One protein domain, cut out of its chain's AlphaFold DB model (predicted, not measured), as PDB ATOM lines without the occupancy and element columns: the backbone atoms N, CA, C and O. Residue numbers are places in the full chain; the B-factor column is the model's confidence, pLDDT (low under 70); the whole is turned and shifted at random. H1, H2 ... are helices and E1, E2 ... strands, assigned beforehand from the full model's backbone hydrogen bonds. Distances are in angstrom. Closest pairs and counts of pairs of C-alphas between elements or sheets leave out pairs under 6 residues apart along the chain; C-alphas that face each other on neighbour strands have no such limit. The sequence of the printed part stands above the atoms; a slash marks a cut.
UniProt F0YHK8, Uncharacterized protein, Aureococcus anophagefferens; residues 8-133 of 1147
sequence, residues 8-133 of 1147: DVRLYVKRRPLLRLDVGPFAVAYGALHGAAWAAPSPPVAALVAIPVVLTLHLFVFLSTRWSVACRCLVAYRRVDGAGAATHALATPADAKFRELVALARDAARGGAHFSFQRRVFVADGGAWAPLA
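Overview. This is residues 8 to 133 of the 1147 residues of an uncharacterized protein of Aureococcus anophagefferens (UniProt F0YHK8). A small head of two four-stranded sheets, face to face with their strands crossed, stands at one end of a long helical hairpin, H1 and H2, which makes most of the length. The short helix H3 packs on the first sheet, on the side toward the hairpin, and residues 38 to 43 at the hairpin's tip stand free. The printed part has 126 residues with three named helices and eight named strands, in the order E1 H1 H2 H3 E2 E3 E4 E5 E6 E7 E8. The sheets, E2 - E1 - E3 - E4 and E5 - E6 - E7 - E8, are both antiparallel, and the class is mixed, helices and strands. The whole is loose, with a radius of gyration of the C-alphas of 20.2 A, and a rod in outline, spanning 70 by 28 by 20 A.

Arrangement. Start at E1, residues 8 to 14, an inner strand with staggered pairing. Its residues 8 to 12 pair with E3, residues 88 to 93, where N 10 and O 90 are 3.0 A apart, within hydrogen-bond range. Its residues 12 to 14 pair with the edge strand E2, residues 77 to 79, where N 78 and O 13 are 2.8 A apart. The other edge strand, E4, residues 100 to 103, forms a hairpin with E3, and there N 89 and O 102 are 2.8 A apart. Next look at the helical hairpin of H1, residues 24 to 39, and H2, residues 45 to 67: they touch at a shallow tilt of 12 degrees and run opposite ways, with the closest C-alphas, those of Ala 37 and Ala 47, 6.4 A apart. H2, with residues 64 to 66 alone, touches H3, residues 69 to 76, only at the corner by their link, where the C-alphas of Thr 65 and Arg 72 are the closest at 4.1 A. H3 is on the sheet E2 E1 E3 E4, with 23 pairs of C-alphas within 10 A; H1 and H2 are not on it. Every O i to N i+4 pair is within hydrogen-bond range in H1 and H3, and 17 of 19 are in H2. E4 runs on into E5, residues 105 to 107, across a break of 1 residue, at 46 degrees. E5, E6, E7 and E8 form a meander, each strand the antiparallel neighbour of the one before; find E6 at residues 112 to 117, E7 at 120 to 125 and E8 at 128 to 131. Look there for N 105 and O 114 at 2.8 A, N 122 and O 115 at 2.8 A, and N 125 and O 128 at 2.8 A. The two sheets make a sandwich, two sheets face to face, with strands at 75 degrees; between E4 and E6 the closest C-alphas, those of Ala 103 and Phe 115, are 6.3 A apart.

Along the chain. Find C-alpha 8 at (2.942, 31.388, -26.375); from there E1 runs 19.5 A to Lys 14. H1 covers 22.5 A from Gly 24 to Ala 39. H2 begins at C-alpha 45, (21.899, 2.315, -62.712), and reaches Trp 67 after 33.4 A, while H3 is 10.2 A long. E2 is 6.8 A, E3 16.3 A, E4 9.8 A and E5 6.7 A long. E6 is 16.3 A and E7 15.5 A long, and E8 runs 10.1 A to C-alpha 131 at (8.468, 36.039, -16.261).

Size, cuts and confidence. The two C-alphas farthest apart, those of Pro 41 and Ala 133, are 70.4 A apart. The printed part has no cut and no long link. The mean pLDDT of the printed part is 81.1; look for values under 70 at residues 40 to 46, 94 to 98, 109, 111, 126 to 127 and 133.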
ATOM      1  N   ASP A   8       3.532  32.685 -26.020       80.88
ATOM      2  CA  ASP A   8       2.942  31.388 -26.375       80.88
ATOM      3  C   ASP A   8       4.049  30.331 -26.267       80.88
ATOM      4  O   ASP A   8       5.019  30.335 -27.037       80.88
ATOM      5  N   VAL A   9       3.932  29.451 -25.272       83.75
ATOM      6  CA  VAL A   9       4.932  28.424 -24.972       83.75
ATOM      7  C   VAL A   9       4.381  27.049 -25.307       83.75
ATOM      8  O   VAL A   9       3.385  26.596 -24.746       83.75
ATOM      9  N   ARG A  10       5.088  26.332 -26.183       87.38
ATOM     10  CA  ARG A  10       4.755  24.947 -26.546       87.38
ATOM     11  C   ARG A  10       5.822  23.996 -26.037       87.38
ATOM     12  O   ARG A  10       7.010  24.245 -26.214       87.38
ATOM     13  N   LEU A  11       5.410  22.890 -25.427       88.62
ATOM     14  CA  LEU A  11       6.323  21.973 -24.751       88.62
ATOM     15  C   LEU A  11       6.717  20.786 -25.633       88.62
ATOM     16  O   LEU A  11       5.903  20.217 -26.366       88.62
ATOM     17  N   TYR A  12       7.991  20.408 -25.537       89.31
ATOM     18  CA  TYR A  12       8.616  19.403 -26.386       89.31
ATOM     19  C   TYR A  12       9.512  18.444 -25.593       89.31
ATOM     20  O   TYR A  12      10.169  18.804 -24.613       89.31
ATOM     21  N   VAL A  13       9.582  17.201 -26.068       91.00
ATOM     22  CA  VAL A  13      10.513  16.165 -25.600       91.00
ATOM     23  C   VAL A  13      11.412  15.740 -26.746       91.00
ATOM     24  O   VAL A  13      10.941  15.472 -27.853       91.00
ATOM     25  N   LYS A  14      12.719  15.674 -26.484       87.94
ATOM     26  CA  LYS A  14      13.716  15.222 -27.461       87.94
ATOM     27  C   LYS A  14      13.484  13.747 -27.803       87.94
ATOM     28  O   LYS A  14      13.397  12.905 -26.910       87.94
ATOM     29  N   ARG A  15      13.389  13.424 -29.095       89.06
ATOM     30  CA  ARG A  15      13.281  12.033 -29.558       89.06
ATOM     31  C   ARG A  15      14.603  11.299 -29.322       89.06
ATOM     32  O   ARG A  15      15.677  11.901 -29.369       89.06
ATOM     33  N   ARG A  16      14.536   9.982 -29.100       86.69
ATOM     34  CA  ARG A  16      15.736   9.126 -29.089       86.69
ATOM     35  C   ARG A  16      16.413   9.177 -30.469       86.69
ATOM     36  O   ARG A  16      15.684   9.309 -31.450       86.69
ATOM     37  N   PRO A  17      17.749   9.030 -30.570       81.06
ATOM     38  CA  PRO A  17      18.483   9.200 -31.830       81.06
ATOM     39  C   PRO A  17      17.891   8.411 -33.006       81.06
ATOM     40  O   PRO A  17      17.653   8.990 -34.056       81.06
ATOM     41  N   LEU A  18      17.541   7.138 -32.792       80.69
ATOM     42  CA  LEU A  18      16.950   6.254 -33.810       80.69
ATOM     43  C   LEU A  18      15.507   6.617 -34.212       80.69
ATOM     44  O   LEU A  18      15.049   6.216 -35.272       80.69
ATOM     45  N   LEU A  19      14.783   7.366 -33.374       83.56
ATOM     46  CA  LEU A  19      13.402   7.805 -33.627       83.56
ATOM     47  C   LEU A  19      13.328   9.211 -34.236       83.56
ATOM     48  O   LEU A  19      12.229   9.731 -34.469       83.56
ATOM     49  N   ARG A  20      14.475   9.868 -34.441       86.75
ATOM     50  CA  ARG A  20      14.505  11.144 -35.147       86.75
ATOM     51  C   ARG A  20      14.238  10.907 -36.631       86.75
ATOM     52  O   ARG A  20      14.716   9.928 -37.204       86.75
ATOM     53  N   LEU A  21      13.484  11.817 -37.242       85.12
ATOM     54  CA  LEU A  21      13.084  11.688 -38.648       85.12
ATOM     55  C   LEU A  21      14.251  11.892 -39.629       85.12
ATOM     56  O   LEU A  21      14.143  11.482 -40.777       85.12
ATOM     57  N   ASP A  22      15.363  12.475 -39.177       86.50
ATOM     58  CA  ASP A  22      16.601  12.624 -39.947       86.50
ATOM     59  C   ASP A  22      17.519  11.395 -39.872       86.50
ATOM     60  O   ASP A  22      18.335  11.210 -40.759       86.50
ATOM     61  N   VAL A  23      17.377  10.520 -38.869       87.06
ATOM     62  CA  VAL A  23      18.282   9.367 -38.686       87.06
ATOM     63  C   VAL A  23      17.597   8.044 -39.010       87.06
ATOM     64  O   VAL A  23      18.098   7.284 -39.831       87.06
ATOM     65  N   GLY A  24      16.455   7.748 -38.384       87.12
ATOM     66  CA  GLY A  24      15.806   6.435 -38.492       87.12
ATOM     67  C   GLY A  24      15.388   6.076 -39.925       87.12
ATOM     68  O   GLY A  24      15.872   5.077 -40.458       87.12
ATOM     69  N   PRO A  25      14.536   6.892 -40.579       88.88
ATOM     70  CA  PRO A  25      14.099   6.643 -41.953       88.88
ATOM     71  C   PRO A  25      15.260   6.566 -42.951       88.88
ATOM     72  O   PRO A  25      15.263   5.705 -43.827       88.88
ATOM     73  N   PHE A  26      16.274   7.421 -42.790       89.94
ATOM     74  CA  PHE A  26      17.442   7.437 -43.669       89.94
ATOM     75  C   PHE A  26      18.359   6.234 -43.446       89.94
ATOM     76  O   PHE A  26      18.837   5.669 -44.422       89.94
ATOM     77  N   ALA A  27      18.555   5.770 -42.209       87.44
ATOM     78  CA  ALA A  27      19.309   4.544 -41.935       87.44
ATOM     79  C   ALA A  27      18.656   3.315 -42.590       87.44
ATOM     80  O   ALA A  27      19.350   2.491 -43.184       87.44
ATOM     81  N   VAL A  28      17.320   3.226 -42.547       89.06
ATOM     82  CA  VAL A  28      16.565   2.187 -43.266       89.06
ATOM     83  C   VAL A  28      16.721   2.348 -44.781       89.06
ATOM     84  O   VAL A  28      16.963   1.358 -45.465       89.06
ATOM     85  N   ALA A  29      16.646   3.575 -45.306       86.75
ATOM     86  CA  ALA A  29      16.820   3.845 -46.734       86.75
ATOM     87  C   ALA A  29      18.226   3.469 -47.238       86.75
ATOM     88  O   ALA A  29      18.343   2.785 -48.253       86.75
ATOM     89  N   TYR A  30      19.288   3.841 -46.516       88.44
ATOM     90  CA  TYR A  30      20.662   3.451 -46.846       88.44
ATOM     91  C   TYR A  30      20.867   1.936 -46.735       88.44
ATOM     92  O   TYR A  30      21.504   1.350 -47.605       88.44
ATOM     93  N   GLY A  31      20.293   1.287 -45.716       86.06
ATOM     94  CA  GLY A  31      20.337  -0.170 -45.572       86.06
ATOM     95  C   GLY A  31      19.621  -0.901 -46.711       86.06
ATOM     96  O   GLY A  31      20.156  -1.866 -47.253       86.06
ATOM     97  N   ALA A  32      18.450  -0.410 -47.128       84.62
ATOM     98  CA  ALA A  32      17.707  -0.943 -48.266       84.62
ATOM     99  C   ALA A  32      18.468  -0.751 -49.589       84.62
ATOM    100  O   ALA A  32      18.541  -1.680 -50.390       84.62
ATOM    101  N   LEU A  33      19.087   0.417 -49.794       82.75
ATOM    102  CA  LEU A  33      19.935   0.699 -50.956       82.75
ATOM    103  C   LEU A  33      21.167  -0.204 -51.003       82.75
ATOM    104  O   LEU A  33      21.475  -0.763 -52.052       82.75
ATOM    105  N   HIS A  34      21.844  -0.382 -49.870       80.62
ATOM    106  CA  HIS A  34      23.000  -1.267 -49.763       80.62
ATOM    107  C   HIS A  34      22.608  -2.731 -50.006       80.62
ATOM    108  O   HIS A  34      23.284  -3.435 -50.750       80.62
ATOM    109  N   GLY A  35      21.488  -3.187 -49.435       80.00
ATOM    110  CA  GLY A  35      20.955  -4.530 -49.674       80.00
ATOM    111  C   GLY A  35      20.576  -4.766 -51.139       80.00
ATOM    112  O   GLY A  35      20.925  -5.800 -51.702       80.00
ATOM    113  N   ALA A  36      19.934  -3.788 -51.784       75.88
ATOM    114  CA  ALA A  36      19.593  -3.845 -53.205       75.88
ATOM    115  C   ALA A  36      20.834  -3.818 -54.116       75.88
ATOM    116  O   ALA A  36      20.860  -4.507 -55.133       75.88
ATOM    117  N   ALA A  37      21.868  -3.058 -53.747       73.44
ATOM    118  CA  ALA A  37      23.138  -3.024 -54.468       73.44
ATOM    119  C   ALA A  37      23.916  -4.344 -54.340       73.44
ATOM    120  O   ALA A  37      24.547  -4.768 -55.302       73.44
ATOM    121  N   TRP A  38      23.846  -5.006 -53.180       75.06
ATOM    122  CA  TRP A  38      24.535  -6.276 -52.927       75.06
ATOM    123  C   TRP A  38      23.825  -7.486 -53.558       75.06
ATOM    124  O   TRP A  38      24.476  -8.445 -53.957       75.06
ATOM    125  N   ALA A  39      22.495  -7.439 -53.680       73.75
ATOM    126  CA  ALA A  39      21.694  -8.503 -54.292       73.75
ATOM    127  C   ALA A  39      21.736  -8.514 -55.836       73.75
ATOM    128  O   ALA A  39      21.294  -9.485 -56.450       73.75
ATOM    129  N   ALA A  40      22.239  -7.451 -56.474       68.94
ATOM    130  CA  ALA A  40      22.293  -7.331 -57.927       68.94
ATOM    131  C   ALA A  40      23.689  -7.713 -58.479       68.94
ATOM    132  O   ALA A  40      24.692  -7.181 -58.008       68.94
ATOM    133  N   PRO A  41      23.787  -8.572 -59.515       64.56
ATOM    134  CA  PRO A  41      25.069  -8.996 -60.100       64.56
ATOM    135  C   PRO A  41      25.820  -7.891 -60.875       64.56
ATOM    136  O   PRO A  41      26.990  -8.053 -61.207       64.56
ATOM    137  N   SER A  42      25.172  -6.755 -61.144       60.84
ATOM    138  CA  SER A  42      25.760  -5.525 -61.693       60.84
ATOM    139  C   SER A  42      25.183  -4.331 -60.929       60.84
ATOM    140  O   SER A  42      23.984  -4.389 -60.635       60.84
ATOM    141  N   PRO A  43      25.940  -3.249 -60.642       59.72
ATOM    142  CA  PRO A  43      25.384  -2.093 -59.946       59.72
ATOM    143  C   PRO A  43      24.197  -1.559 -60.760       59.72
ATOM    144  O   PRO A  43      24.391  -1.123 -61.899       59.72
ATOM    145  N   PRO A  44      22.957  -1.622 -60.238       68.38
ATOM    146  CA  PRO A  44      21.821  -1.126 -60.986       68.38
ATOM    147  C   PRO A  44      22.034   0.372 -61.186       68.38
ATOM    148  O   PRO A  44      22.290   1.091 -60.221       68.38
ATOM    149  N   VAL A  45      21.888   0.867 -62.415       68.88
ATOM    150  CA  VAL A  45      21.899   2.315 -62.712       68.88
ATOM    151  C   VAL A  45      20.947   3.067 -61.766       68.88
ATOM    152  O   VAL A  45      21.238   4.173 -61.321       68.88
ATOM    153  N   ALA A  46      19.856   2.413 -61.354       68.62
ATOM    154  CA  ALA A  46      18.932   2.903 -60.337       68.62
ATOM    155  C   ALA A  46      19.576   3.139 -58.953       68.62
ATOM    156  O   ALA A  46      19.251   4.133 -58.309       68.62
ATOM    157  N   ALA A  47      20.499   2.288 -58.491       71.06
ATOM    158  CA  ALA A  47      21.194   2.471 -57.211       71.06
ATOM    159  C   ALA A  47      22.200   3.634 -57.265       71.06
ATOM    160  O   ALA A  47      22.292   4.406 -56.312       71.06
ATOM    161  N   LEU A  48      22.887   3.809 -58.401       74.00
ATOM    162  CA  LEU A  48      23.796   4.937 -58.644       74.00
ATOM    163  C   LEU A  48      23.074   6.293 -58.620       74.00
ATOM    164  O   LEU A  48      23.660   7.280 -58.189       74.00
ATOM    165  N   VAL A  49      21.802   6.342 -59.028       78.44
ATOM    166  CA  VAL A  49      20.963   7.554 -58.959       78.44
ATOM    167  C   VAL A  49      20.310   7.718 -57.584       78.44
ATOM    168  O   VAL A  49      20.222   8.828 -57.060       78.44
ATOM    169  N   ALA A  50      19.863   6.625 -56.967       81.56
ATOM    170  CA  ALA A  50      19.138   6.685 -55.704       81.56
ATOM    171  C   ALA A  50      20.025   7.089 -54.512       81.56
ATOM    172  O   ALA A  50      19.535   7.764 -53.607       81.56
ATOM    173  N   ILE A  51      21.320   6.746 -54.514       83.62
ATOM    174  CA  ILE A  51      22.254   7.142 -53.444       83.62
ATOM    175  C   ILE A  51      22.392   8.677 -53.345       83.62
ATOM    176  O   ILE A  51      22.125   9.208 -52.264       83.62
ATOM    177  N   PRO A  52      22.736   9.419 -54.422       83.94
ATOM    178  CA  PRO A  52      22.753  10.882 -54.403       83.94
ATOM    179  C   PRO A  52      21.417  11.496 -53.992       83.94
ATOM    180  O   PRO A  52      21.403  12.409 -53.178       83.94
ATOM    181  N   VAL A  53      20.289  10.969 -54.483       85.75
ATOM    182  CA  VAL A  53      18.954  11.491 -54.138       85.75
ATOM    183  C   VAL A  53      18.678  11.372 -52.639       85.75
ATOM    184  O   VAL A  53      18.232  12.336 -52.014       85.75
ATOM    185  N   VAL A  54      18.977  10.217 -52.038       88.44
ATOM    186  CA  VAL A  54      18.817  10.015 -50.591       88.44
ATOM    187  C   VAL A  54      19.794  10.887 -49.801       88.44
ATOM    188  O   VAL A  54      19.399  11.446 -48.777       88.44
ATOM    189  N   LEU A  55      21.025  11.079 -50.286       88.81
ATOM    190  CA  LEU A  55      22.007  11.975 -49.672       88.81
ATOM    191  C   LEU A  55      21.540  13.436 -49.690       88.81
ATOM    192  O   LEU A  55      21.581  14.100 -48.655       88.81
ATOM    193  N   THR A  56      21.054  13.930 -50.829       86.19
ATOM    194  CA  THR A  56      20.533  15.294 -50.967       86.19
ATOM    195  C   THR A  56      19.303  15.502 -50.091       86.19
ATOM    196  O   THR A  56      19.214  16.514 -49.398       86.19
ATOM    197  N   LEU A  57      18.380  14.535 -50.053       88.62
ATOM    198  CA  LEU A  57      17.211  14.592 -49.175       88.62
ATOM    199  C   LEU A  57      17.629  14.598 -47.695       88.62
ATOM    200  O   LEU A  57      17.083  15.367 -46.906       88.62
ATOM    201  N   HIS A  58      18.623  13.787 -47.320       91.69
ATOM    202  CA  HIS A  58      19.151  13.738 -45.957       91.69
ATOM    203  C   HIS A  58      19.799  15.069 -45.561       91.69
ATOM    204  O   HIS A  58      19.481  15.616 -44.503       91.69
ATOM    205  N   LEU A  59      20.640  15.631 -46.434       88.88
ATOM    206  CA  LEU A  59      21.272  16.933 -46.238       88.88
ATOM    207  C   LEU A  59      20.229  18.053 -46.134       88.88
ATOM    208  O   LEU A  59      20.330  18.899 -45.250       88.88
ATOM    209  N   PHE A  60      19.198  18.041 -46.980       88.62
ATOM    210  CA  PHE A  60      18.115  19.021 -46.927       88.62
ATOM    211  C   PHE A  60      17.339  18.941 -45.612       88.62
ATOM    212  O   PHE A  60      17.100  19.966 -44.974       88.62
ATOM    213  N   VAL A  61      16.985  17.734 -45.155       89.50
ATOM    214  CA  VAL A  61      16.336  17.557 -43.850       89.50
ATOM    215  C   VAL A  61      17.252  18.071 -42.740       89.50
ATOM    216  O   VAL A  61      16.795  18.859 -41.913       89.50
ATOM    217  N   PHE A  62      18.543  17.726 -42.757       89.19
ATOM    218  CA  PHE A  62      19.531  18.219 -41.795       89.19
ATOM    219  C   PHE A  62      19.601  19.756 -41.766       89.19
ATOM    220  O   PHE A  62      19.410  20.357 -40.706       89.19
ATOM    221  N   LEU A  63      19.780  20.405 -42.917       88.00
ATOM    222  CA  LEU A  63      19.836  21.866 -43.041       88.00
ATOM    223  C   LEU A  63      18.519  22.530 -42.627       88.00
ATOM    224  O   LEU A  63      18.525  23.514 -41.890       88.00
ATOM    225  N   SER A  64      17.374  21.947 -42.992       86.00
ATOM    226  CA  SER A  64      16.057  22.465 -42.602       86.00
ATOM    227  C   SER A  64      15.874  22.515 -41.081       86.00
ATOM    228  O   SER A  64      15.214  23.422 -40.570       86.00
ATOM    229  N   THR A  65      16.505  21.594 -40.332       87.12
ATOM    230  CA  THR A  65      16.502  21.636 -38.859       87.12
ATOM    231  C   THR A  65      17.357  22.760 -38.275       87.12
ATOM    232  O   THR A  65      17.151  23.134 -37.120       87.12
ATOM    233  N   ARG A  66      18.307  23.309 -39.039       85.38
ATOM    234  CA  ARG A  66      19.110  24.476 -38.649       85.38
ATOM    235  C   ARG A  66      18.420  25.782 -39.050       85.38
ATOM    236  O   ARG A  66      18.381  26.703 -38.247       85.38
ATOM    237  N   TRP A  67      17.808  25.832 -40.234       83.19
ATOM    238  CA  TRP A  67      17.145  27.034 -40.759       83.19
ATOM    239  C   TRP A  67      15.821  27.368 -40.079       83.19
ATOM    240  O   TRP A  67      15.465  28.535 -39.941       83.19
ATOM    241  N   SER A  68      15.059  26.348 -39.679       83.81
ATOM    242  CA  SER A  68      13.734  26.538 -39.099       83.81
ATOM    243  C   SER A  68      13.603  25.805 -37.779       83.81
ATOM    244  O   SER A  68      13.657  24.575 -37.701       83.81
ATOM    245  N   VAL A  69      13.310  26.573 -36.731       83.38
ATOM    246  CA  VAL A  69      12.991  26.026 -35.409       83.38
ATOM    247  C   VAL A  69      11.747  25.133 -35.474       83.38
ATOM    248  O   VAL A  69      11.687  24.117 -34.784       83.38
ATOM    249  N   ALA A  70      10.781  25.437 -36.349       84.88
ATOM    250  CA  ALA A  70       9.598  24.600 -36.542       84.88
ATOM    251  C   ALA A  70       9.958  23.230 -37.147       84.88
ATOM    252  O   ALA A  70       9.507  22.201 -36.637       84.88
ATOM    253  N   CYS A  71      10.821  23.201 -38.169       85.12
ATOM    254  CA  CYS A  71      11.322  21.953 -38.756       85.12
ATOM    255  C   CYS A  71      12.158  21.164 -37.743       85.12
ATOM    256  O   CYS A  71      11.967  19.958 -37.589       85.12
ATOM    257  N   ARG A  72      13.013  21.845 -36.970       87.38
ATOM    258  CA  ARG A  72      13.766  21.230 -35.868       87.38
ATOM    259  C   ARG A  72      12.841  20.547 -34.864       87.38
ATOM    260  O   ARG A  72      13.083  19.398 -34.498       87.38
ATOM    261  N   CYS A  73      11.773  21.231 -34.451       87.31
ATOM    262  CA  CYS A  73      10.769  20.689 -33.539       87.31
ATOM    263  C   CYS A  73      10.053  19.466 -34.129       87.31
ATOM    264  O   CYS A  73       9.813  18.503 -33.406       87.31
ATOM    265  N   LEU A  74       9.745  19.474 -35.429       88.00
ATOM    266  CA  LEU A  74       9.100  18.351 -36.112       88.00
ATOM    267  C   LEU A  74      10.007  17.110 -36.179       88.00
ATOM    268  O   LEU A  74       9.564  16.000 -35.877       88.00
ATOM    269  N   VAL A  75      11.273  17.305 -36.558       87.50
ATOM    270  CA  VAL A  75      12.239  16.229 -36.837       87.50
ATOM    271  C   VAL A  75      12.809  15.618 -35.557       87.50
ATOM    272  O   VAL A  75      12.821  14.394 -35.401       87.50
ATOM    273  N   ALA A  76      13.279  16.462 -34.635       87.38
ATOM    274  CA  ALA A  76      14.053  16.032 -33.471       87.38
ATOM    275  C   ALA A  76      13.236  15.964 -32.170       87.38
ATOM    276  O   ALA A  76      13.710  15.389 -31.185       87.38
ATOM    277  N   TYR A  77      12.015  16.510 -32.144       89.50
ATOM    278  CA  TYR A  77      11.209  16.614 -30.929       89.50
ATOM    279  C   TYR A  77       9.785  16.062 -31.119       89.50
ATOM    280  O   TYR A  77       9.313  15.796 -32.227       89.50
ATOM    281  N   ARG A  78       9.105  15.796 -30.003       89.00
ATOM    282  CA  ARG A  78       7.691  15.404 -29.934       89.00
ATOM    283  C   ARG A  78       6.969  16.374 -29.004       89.00
ATOM    284  O   ARG A  78       7.477  16.645 -27.920       89.00
ATOM    285  N   ARG A  79       5.811  16.887 -29.428       87.50
ATOM    286  CA  ARG A  79       4.971  17.771 -28.608       87.50
ATOM    287  C   ARG A  79       4.371  16.995 -27.437       87.50
ATOM    288  O   ARG A  79       3.973  15.842 -27.610       87.50
ATOM    289  N   VAL A  80       4.323  17.630 -26.271       88.31
ATOM    290  CA  VAL A  80       3.732  17.089 -25.042       88.31
ATOM    291  C   VAL A  80       2.925  18.193 -24.363       88.31
ATOM    292  O   VAL A  80       3.315  19.352 -24.443       88.31
ATOM    293  N   ASP A  81       1.822  17.851 -23.702       79.88
ATOM    294  CA  ASP A  81       0.937  18.843 -23.071       79.88
ATOM    295  C   ASP A  81       1.291  19.115 -21.596       79.88
ATOM    296  O   ASP A  81       0.948  20.156 -21.047       79.88
ATOM    297  N   GLY A  82       2.039  18.212 -20.953       75.69
ATOM    298  CA  GLY A  82       2.469  18.344 -19.559       75.69
ATOM    299  C   GLY A  82       3.921  18.806 -19.386       75.69
ATOM    300  O   GLY A  82       4.851  18.195 -19.921       75.69
ATOM    301  N   ALA A  83       4.137  19.807 -18.524       72.38
ATOM    302  CA  ALA A  83       5.470  20.278 -18.117       72.38
ATOM    303  C   ALA A  83       6.320  19.186 -17.436       72.38
ATOM    304  O   ALA A  83       7.545  19.198 -17.536       72.38
ATOM    305  N   GLY A  84       5.676  18.197 -16.804       74.62
ATOM    306  CA  GLY A  84       6.342  17.109 -16.083       74.62
ATOM    307  C   GLY A  84       7.158  16.149 -16.958       74.62
ATOM    308  O   GLY A  84       8.142  15.594 -16.476       74.62
ATOM    309  N   ALA A  85       6.838  15.991 -18.244       78.56
ATOM    310  CA  ALA A  85       7.603  15.137 -19.164       78.56
ATOM    311  C   ALA A  85       8.472  15.935 -20.151       78.56
ATOM    312  O   ALA A  85       9.381  15.367 -20.748       78.56
ATOM    313  N   ALA A  86       8.221  17.240 -20.301       84.00
ATOM    314  CA  ALA A  86       8.922  18.115 -21.237       84.00
ATOM    315  C   ALA A  86      10.406  18.309 -20.877       84.00
ATOM    316  O   ALA A  86      10.760  18.425 -19.699       84.00
ATOM    317  N   THR A  87      11.263  18.386 -21.901       86.38
ATOM    318  CA  THR A  87      12.693  18.723 -21.757       86.38
ATOM    319  C   THR A  87      13.053  20.057 -22.400       86.38
ATOM    320  O   THR A  87      14.073  20.641 -22.050       86.38
ATOM    321  N   HIS A  88      12.250  20.533 -23.353       89.38
ATOM    322  CA  HIS A  88      12.439  21.806 -24.046       89.38
ATOM    323  C   HIS A  88      11.099  22.538 -24.179       89.38
ATOM    324  O   HIS A  88      10.035  21.914 -24.198       89.38
ATOM    325  N   ALA A  89      11.167  23.856 -24.317       87.38
ATOM    326  CA  ALA A  89      10.036  24.740 -24.529       87.38
ATOM    327  C   ALA A  89      10.302  25.619 -25.759       87.38
ATOM    328  O   ALA A  89      11.373  26.205 -25.895       87.38
ATOM    329  N   LEU A  90       9.342  25.686 -26.675       87.75
ATOM    330  CA  LEU A  90       9.353  26.618 -27.796       87.75
ATOM    331  C   LEU A  90       8.679  27.910 -27.341       87.75
ATOM    332  O   LEU A  90       7.460  27.924 -27.169       87.75
ATOM    333  N   ALA A  91       9.465  28.964 -27.154       85.00
ATOM    334  CA  ALA A  91       8.991  30.282 -26.756       85.00
ATOM    335  C   ALA A  91       8.667  31.127 -27.996       85.00
ATOM    336  O   ALA A  91       9.532  31.338 -28.851       85.00
ATOM    337  N   THR A  92       7.422  31.603 -28.099       81.00
ATOM    338  CA  THR A  92       6.952  32.481 -29.181       81.00
ATOM    339  C   THR A  92       6.358  33.765 -28.585       81.00
ATOM    340  O   THR A  92       5.375  33.674 -27.857       81.00
ATOM    341  N   PRO A  93       6.894  34.965 -28.869       73.31
ATOM    342  CA  PRO A  93       6.291  36.231 -28.452       73.31
ATOM    343  C   PRO A  93       4.946  36.483 -29.143       73.31
ATOM    344  O   PRO A  93       4.723  35.991 -30.251       73.31
ATOM    345  N   ALA A  94       4.094  37.312 -28.532       61.75
ATOM    346  CA  ALA A  94       2.781  37.695 -29.070       61.75
ATOM    347  C   ALA A  94       2.837  38.268 -30.505       61.75
ATOM    348  O   ALA A  94       1.984  37.957 -31.330       61.75
ATOM    349  N   ASP A  95       3.900  39.004 -30.843       57.94
ATOM    350  CA  ASP A  95       4.134  39.560 -32.186       57.94
ATOM    351  C   ASP A  95       4.505  38.505 -33.252       57.94
ATOM    352  O   ASP A  95       4.737  38.853 -34.409       57.94
ATOM    353  N   ALA A  96       4.619  37.222 -32.882       57.09
ATOM    354  CA  ALA A  96       4.898  36.050 -33.726       57.09
ATOM    355  C   ALA A  96       6.162  36.097 -34.620       57.09
ATOM    356  O   ALA A  96       6.440  35.130 -35.333       57.09
ATOM    357  N   LYS A  97       6.962  37.172 -34.573       55.28
ATOM    358  CA  LYS A  97       8.137  37.375 -35.443       55.28
ATOM    359  C   LYS A  97       9.332  36.474 -35.103       55.28
ATOM    360  O   LYS A  97      10.155  36.207 -35.979       55.28
ATOM    361  N   PHE A  98       9.459  36.007 -33.860       67.25
ATOM    362  CA  PHE A  98      10.605  35.217 -33.389       67.25
ATOM    363  C   PHE A  98      10.148  33.958 -32.656       67.25
ATOM    364  O   PHE A  98       9.107  33.961 -32.009       67.25
ATOM    365  N   ARG A  99      10.900  32.865 -32.779       76.62
ATOM    366  CA  ARG A  99      10.644  31.616 -32.056       76.62
ATOM    367  C   ARG A  99      11.980  31.005 -31.693       76.62
ATOM    368  O   ARG A  99      12.806  30.821 -32.580       76.62
ATOM    369  N   GLU A 100      12.159  30.650 -30.431       81.94
ATOM    370  CA  GLU A 100      13.381  30.006 -29.956       81.94
ATOM    371  C   GLU A 100      13.035  28.737 -29.196       81.94
ATOM    372  O   GLU A 100      12.072  28.691 -28.427       81.94
ATOM    373  N   LEU A 101      13.813  27.686 -29.442       85.06
ATOM    374  CA  LEU A 101      13.692  26.442 -28.706       85.06
ATOM    375  C   LEU A 101      14.674  26.462 -27.539       85.06
ATOM    376  O   LEU A 101      15.881  26.346 -27.736       85.06
ATOM    377  N   VAL A 102      14.133  26.554 -26.334       87.00
ATOM    378  CA  VAL A 102      14.891  26.728 -25.098       87.00
ATOM    379  C   VAL A 102      14.884  25.428 -24.294       87.00
ATOM    380  O   VAL A 102      13.885  24.702 -24.270       87.00
ATOM    381  N   ALA A 103      15.992  25.107 -23.628       86.44
ATOM    382  CA  ALA A 103      16.045  23.979 -22.702       86.44
ATOM    383  C   ALA A 103      15.269  24.297 -21.413       86.44
ATOM    384  O   ALA A 103      15.384  25.392 -20.862       86.44
ATOM    385  N   LEU A 104      14.489  23.327 -20.932       86.75
ATOM    386  CA  LEU A 104      13.683  23.459 -19.723       86.75
ATOM    387  C   LEU A 104      14.454  22.872 -18.537       86.75
ATOM    388  O   LEU A 104      14.728  21.672 -18.490       86.75
ATOM    389  N   ALA A 105      14.802  23.729 -17.585       84.94
ATOM    390  CA  ALA A 105      15.413  23.352 -16.323       84.94
ATOM    391  C   ALA A 105      14.337  23.176 -15.243       84.94
ATOM    392  O   ALA A 105      13.216  23.679 -15.356       84.94
ATOM    393  N   ARG A 106      14.661  22.426 -14.188       82.94
ATOM    394  CA  ARG A 106      13.752  22.186 -13.063       82.94
ATOM    395  C   ARG A 106      14.479  22.469 -11.769       82.94
ATOM    396  O   ARG A 106      15.474  21.820 -11.472       82.94
ATOM    397  N   ASP A 107      13.962  23.428 -11.020       78.75
ATOM    398  CA  ASP A 107      14.476  23.770  -9.703       78.75
ATOM    399  C   ASP A 107      13.297  24.102  -8.788       78.75
ATOM    400  O   ASP A 107      12.498  24.998  -9.074       78.75
ATOM    401  N   ALA A 108      13.186  23.364  -7.683       71.62
ATOM    402  CA  ALA A 108      12.153  23.587  -6.681       71.62
ATOM    403  C   ALA A 108      12.232  25.009  -6.092       71.62
ATOM    404  O   ALA A 108      11.195  25.607  -5.816       71.62
ATOM    405  N   ALA A 109      13.433  25.593  -5.988       69.62
ATOM    406  CA  ALA A 109      13.629  26.950  -5.471       69.62
ATOM    407  C   ALA A 109      13.078  28.050  -6.403       69.62
ATOM    408  O   ALA A 109      12.782  29.157  -5.949       69.62
ATOM    409  N   ARG A 110      12.914  27.754  -7.702       71.00
ATOM    410  CA  ARG A 110      12.356  28.669  -8.717       71.00
ATOM    411  C   ARG A 110      10.868  28.455  -8.986       71.00
ATOM    412  O   ARG A 110      10.353  29.068  -9.908       71.00
ATOM    413  N   GLY A 111      10.179  27.605  -8.221       68.50
ATOM    414  CA  GLY A 111       8.778  27.260  -8.489       68.50
ATOM    415  C   GLY A 111       8.601  26.121  -9.503       68.50
ATOM    416  O   GLY A 111       7.521  25.954 -10.056       68.50
ATOM    417  N   GLY A 112       9.642  25.311  -9.745       81.38
ATOM    418  CA  GLY A 112       9.572  24.113 -10.582       81.38
ATOM    419  C   GLY A 112      10.219  24.286 -11.958       81.38
ATOM    420  O   GLY A 112      11.426  24.521 -12.068       81.38
ATOM    421  N   ALA A 113       9.440  24.066 -13.020       84.00
ATOM    422  CA  ALA A 113       9.916  24.128 -14.401       84.00
ATOM    423  C   ALA A 113      10.155  25.581 -14.843       84.00
ATOM    424  O   ALA A 113       9.257  26.415 -14.737       84.00
ATOM    425  N   HIS A 114      11.349  25.869 -15.363       86.19
ATOM    426  CA  HIS A 114      11.733  27.202 -15.823       86.19
ATOM    427  C   HIS A 114      12.659  27.147 -17.045       86.19
ATOM    428  O   HIS A 114      13.331  26.144 -17.296       86.19
ATOM    429  N   PHE A 115      12.719  28.235 -17.810       87.62
ATOM    430  CA  PHE A 115      13.666  28.410 -18.917       87.62
ATOM    431  C   PHE A 115      14.101  29.877 -19.027       87.62
ATOM    432  O   PHE A 115      13.474  30.757 -18.443       87.62
ATOM    433  N   SER A 116      15.189  30.144 -19.752       83.44
ATOM    434  CA  SER A 116      15.686  31.505 -20.001       83.44
ATOM    435  C   SER A 116      15.524  31.857 -21.474       83.44
ATOM    436  O   SER A 116      16.163  31.240 -22.318       83.44
ATOM    437  N   PHE A 117      14.676  32.829 -21.790       83.75
ATOM    438  CA  PHE A 117      14.467  33.320 -23.151       83.75
ATOM    439  C   PHE A 117      14.951  34.763 -23.238       83.75
ATOM    440  O   PHE A 117      14.566  35.588 -22.410       83.75
ATOM    441  N   GLN A 118      15.837  35.058 -24.196       78.12
ATOM    442  CA  GLN A 118      16.483  36.373 -24.326       78.12
ATOM    443  C   GLN A 118      17.071  36.887 -22.994       78.12
ATOM    444  O   GLN A 118      16.926  38.052 -22.635       78.12
ATOM    445  N   ARG A 119      17.712  35.997 -22.220       81.62
ATOM    446  CA  ARG A 119      18.279  36.276 -20.881       81.62
ATOM    447  C   ARG A 119      17.253  36.692 -19.807       81.62
ATOM    448  O   ARG A 119      17.651  37.179 -18.753       81.62
ATOM    449  N   ARG A 120      15.953  36.454 -20.024       81.62
ATOM    450  CA  ARG A 120      14.886  36.583 -19.017       81.62
ATOM    451  C   ARG A 120      14.386  35.211 -18.585       81.62
ATOM    452  O   ARG A 120      14.119  34.354 -19.424       81.62
ATOM    453  N   VAL A 121      14.240  35.002 -17.279       84.44
ATOM    454  CA  VAL A 121      13.786  33.721 -16.719       84.44
ATOM    455  C   VAL A 121      12.258  33.674 -16.682       84.44
ATOM    456  O   VAL A 121      11.630  34.563 -16.113       84.44
ATOM    457  N   PHE A 122      11.679  32.613 -17.243       84.81
ATOM    458  CA  PHE A 122      10.248  32.311 -17.206       84.81
ATOM    459  C   PHE A 122       9.989  31.075 -16.352       84.81
ATOM    460  O   PHE A 122      10.726  30.091 -16.447       84.81
ATOM    461  N   VAL A 123       8.936  31.126 -15.540       85.44
ATOM    462  CA  VAL A 123       8.512  30.063 -14.621       85.44
ATOM    463  C   VAL A 123       7.071  29.667 -14.942       85.44
ATOM    464  O   VAL A 123       6.274  30.498 -15.379       85.44
ATOM    465  N   ALA A 124       6.745  28.391 -14.750       82.06
ATOM    466  CA  ALA A 124       5.376  27.901 -14.861       82.06
ATOM    467  C   ALA A 124       4.543  28.309 -13.630       82.06
ATOM    468  O   ALA A 124       4.841  27.875 -12.519       82.06
ATOM    469  N   ASP A 125       3.483  29.089 -13.838       71.88
ATOM    470  CA  ASP A 125       2.521  29.503 -12.810       71.88
ATOM    471  C   ASP A 125       1.097  29.119 -13.244       71.88
ATOM    472  O   ASP A 125       0.606  29.568 -14.280       71.88
ATOM    473  N   GLY A 126       0.447  28.204 -12.517       65.12
ATOM    474  CA  GLY A 126      -0.940  27.789 -12.784       65.12
ATOM    475  C   GLY A 126      -1.240  27.212 -14.184       65.12
ATOM    476  O   GLY A 126      -2.405  27.097 -14.549       65.12
ATOM    477  N   GLY A 127      -0.220  26.854 -14.975       66.69
ATOM    478  CA  GLY A 127      -0.353  26.407 -16.373       66.69
ATOM    479  C   GLY A 127      -0.004  27.470 -17.424       66.69
ATOM    480  O   GLY A 127       0.147  27.128 -18.597       66.69
ATOM    481  N   ALA A 128       0.199  28.725 -17.016       74.31
ATOM    482  CA  ALA A 128       0.743  29.796 -17.844       74.31
ATOM    483  C   ALA A 128       2.249  29.981 -17.583       74.31
ATOM    484  O   ALA A 128       2.773  29.596 -16.539       74.31
ATOM    485  N   TRP A 129       2.963  30.562 -18.547       81.56
ATOM    486  CA  TRP A 129       4.380  30.892 -18.406       81.56
ATOM    487  C   TRP A 129       4.523  32.388 -18.190       81.56
ATOM    488  O   TRP A 129       4.261  33.172 -19.102       81.56
ATOM    489  N   ALA A 130       4.946  32.770 -16.992       79.38
ATOM    490  CA  ALA A 130       5.152  34.160 -16.622       79.38
ATOM    491  C   ALA A 130       6.647  34.429 -16.398       79.38
ATOM    492  O   ALA A 130       7.384  33.528 -15.973       79.38
ATOM    493  N   PRO A 131       7.133  35.647 -16.686       80.62
ATOM    494  CA  PRO A 131       8.468  36.039 -16.261       80.62
ATOM    495  C   PRO A 131       8.555  35.966 -14.733       80.62
ATOM    496  O   PRO A 131       7.566  36.196 -14.037       80.62
ATOM    497  N   LEU A 132       9.738  35.653 -14.205       80.69
ATOM    498  CA  LEU A 132       9.969  35.606 -12.764       80.69
ATOM    499  C   LEU A 132       9.592  36.958 -12.136       80.69
ATOM    500  O   LEU A 132      10.281  37.955 -12.358       80.69
ATOM    501  N   ALA A 133       8.486  36.980 -11.382       69.81
ATOM    502  CA  ALA A 133       7.925  38.209 -10.832       69.81
ATOM    503  C   ALA A 133       8.954  38.901  -9.927       69.81
ATOM    504  O   ALA A 133       9.451  38.246  -9.004       69.81
TER     505      ALA A 133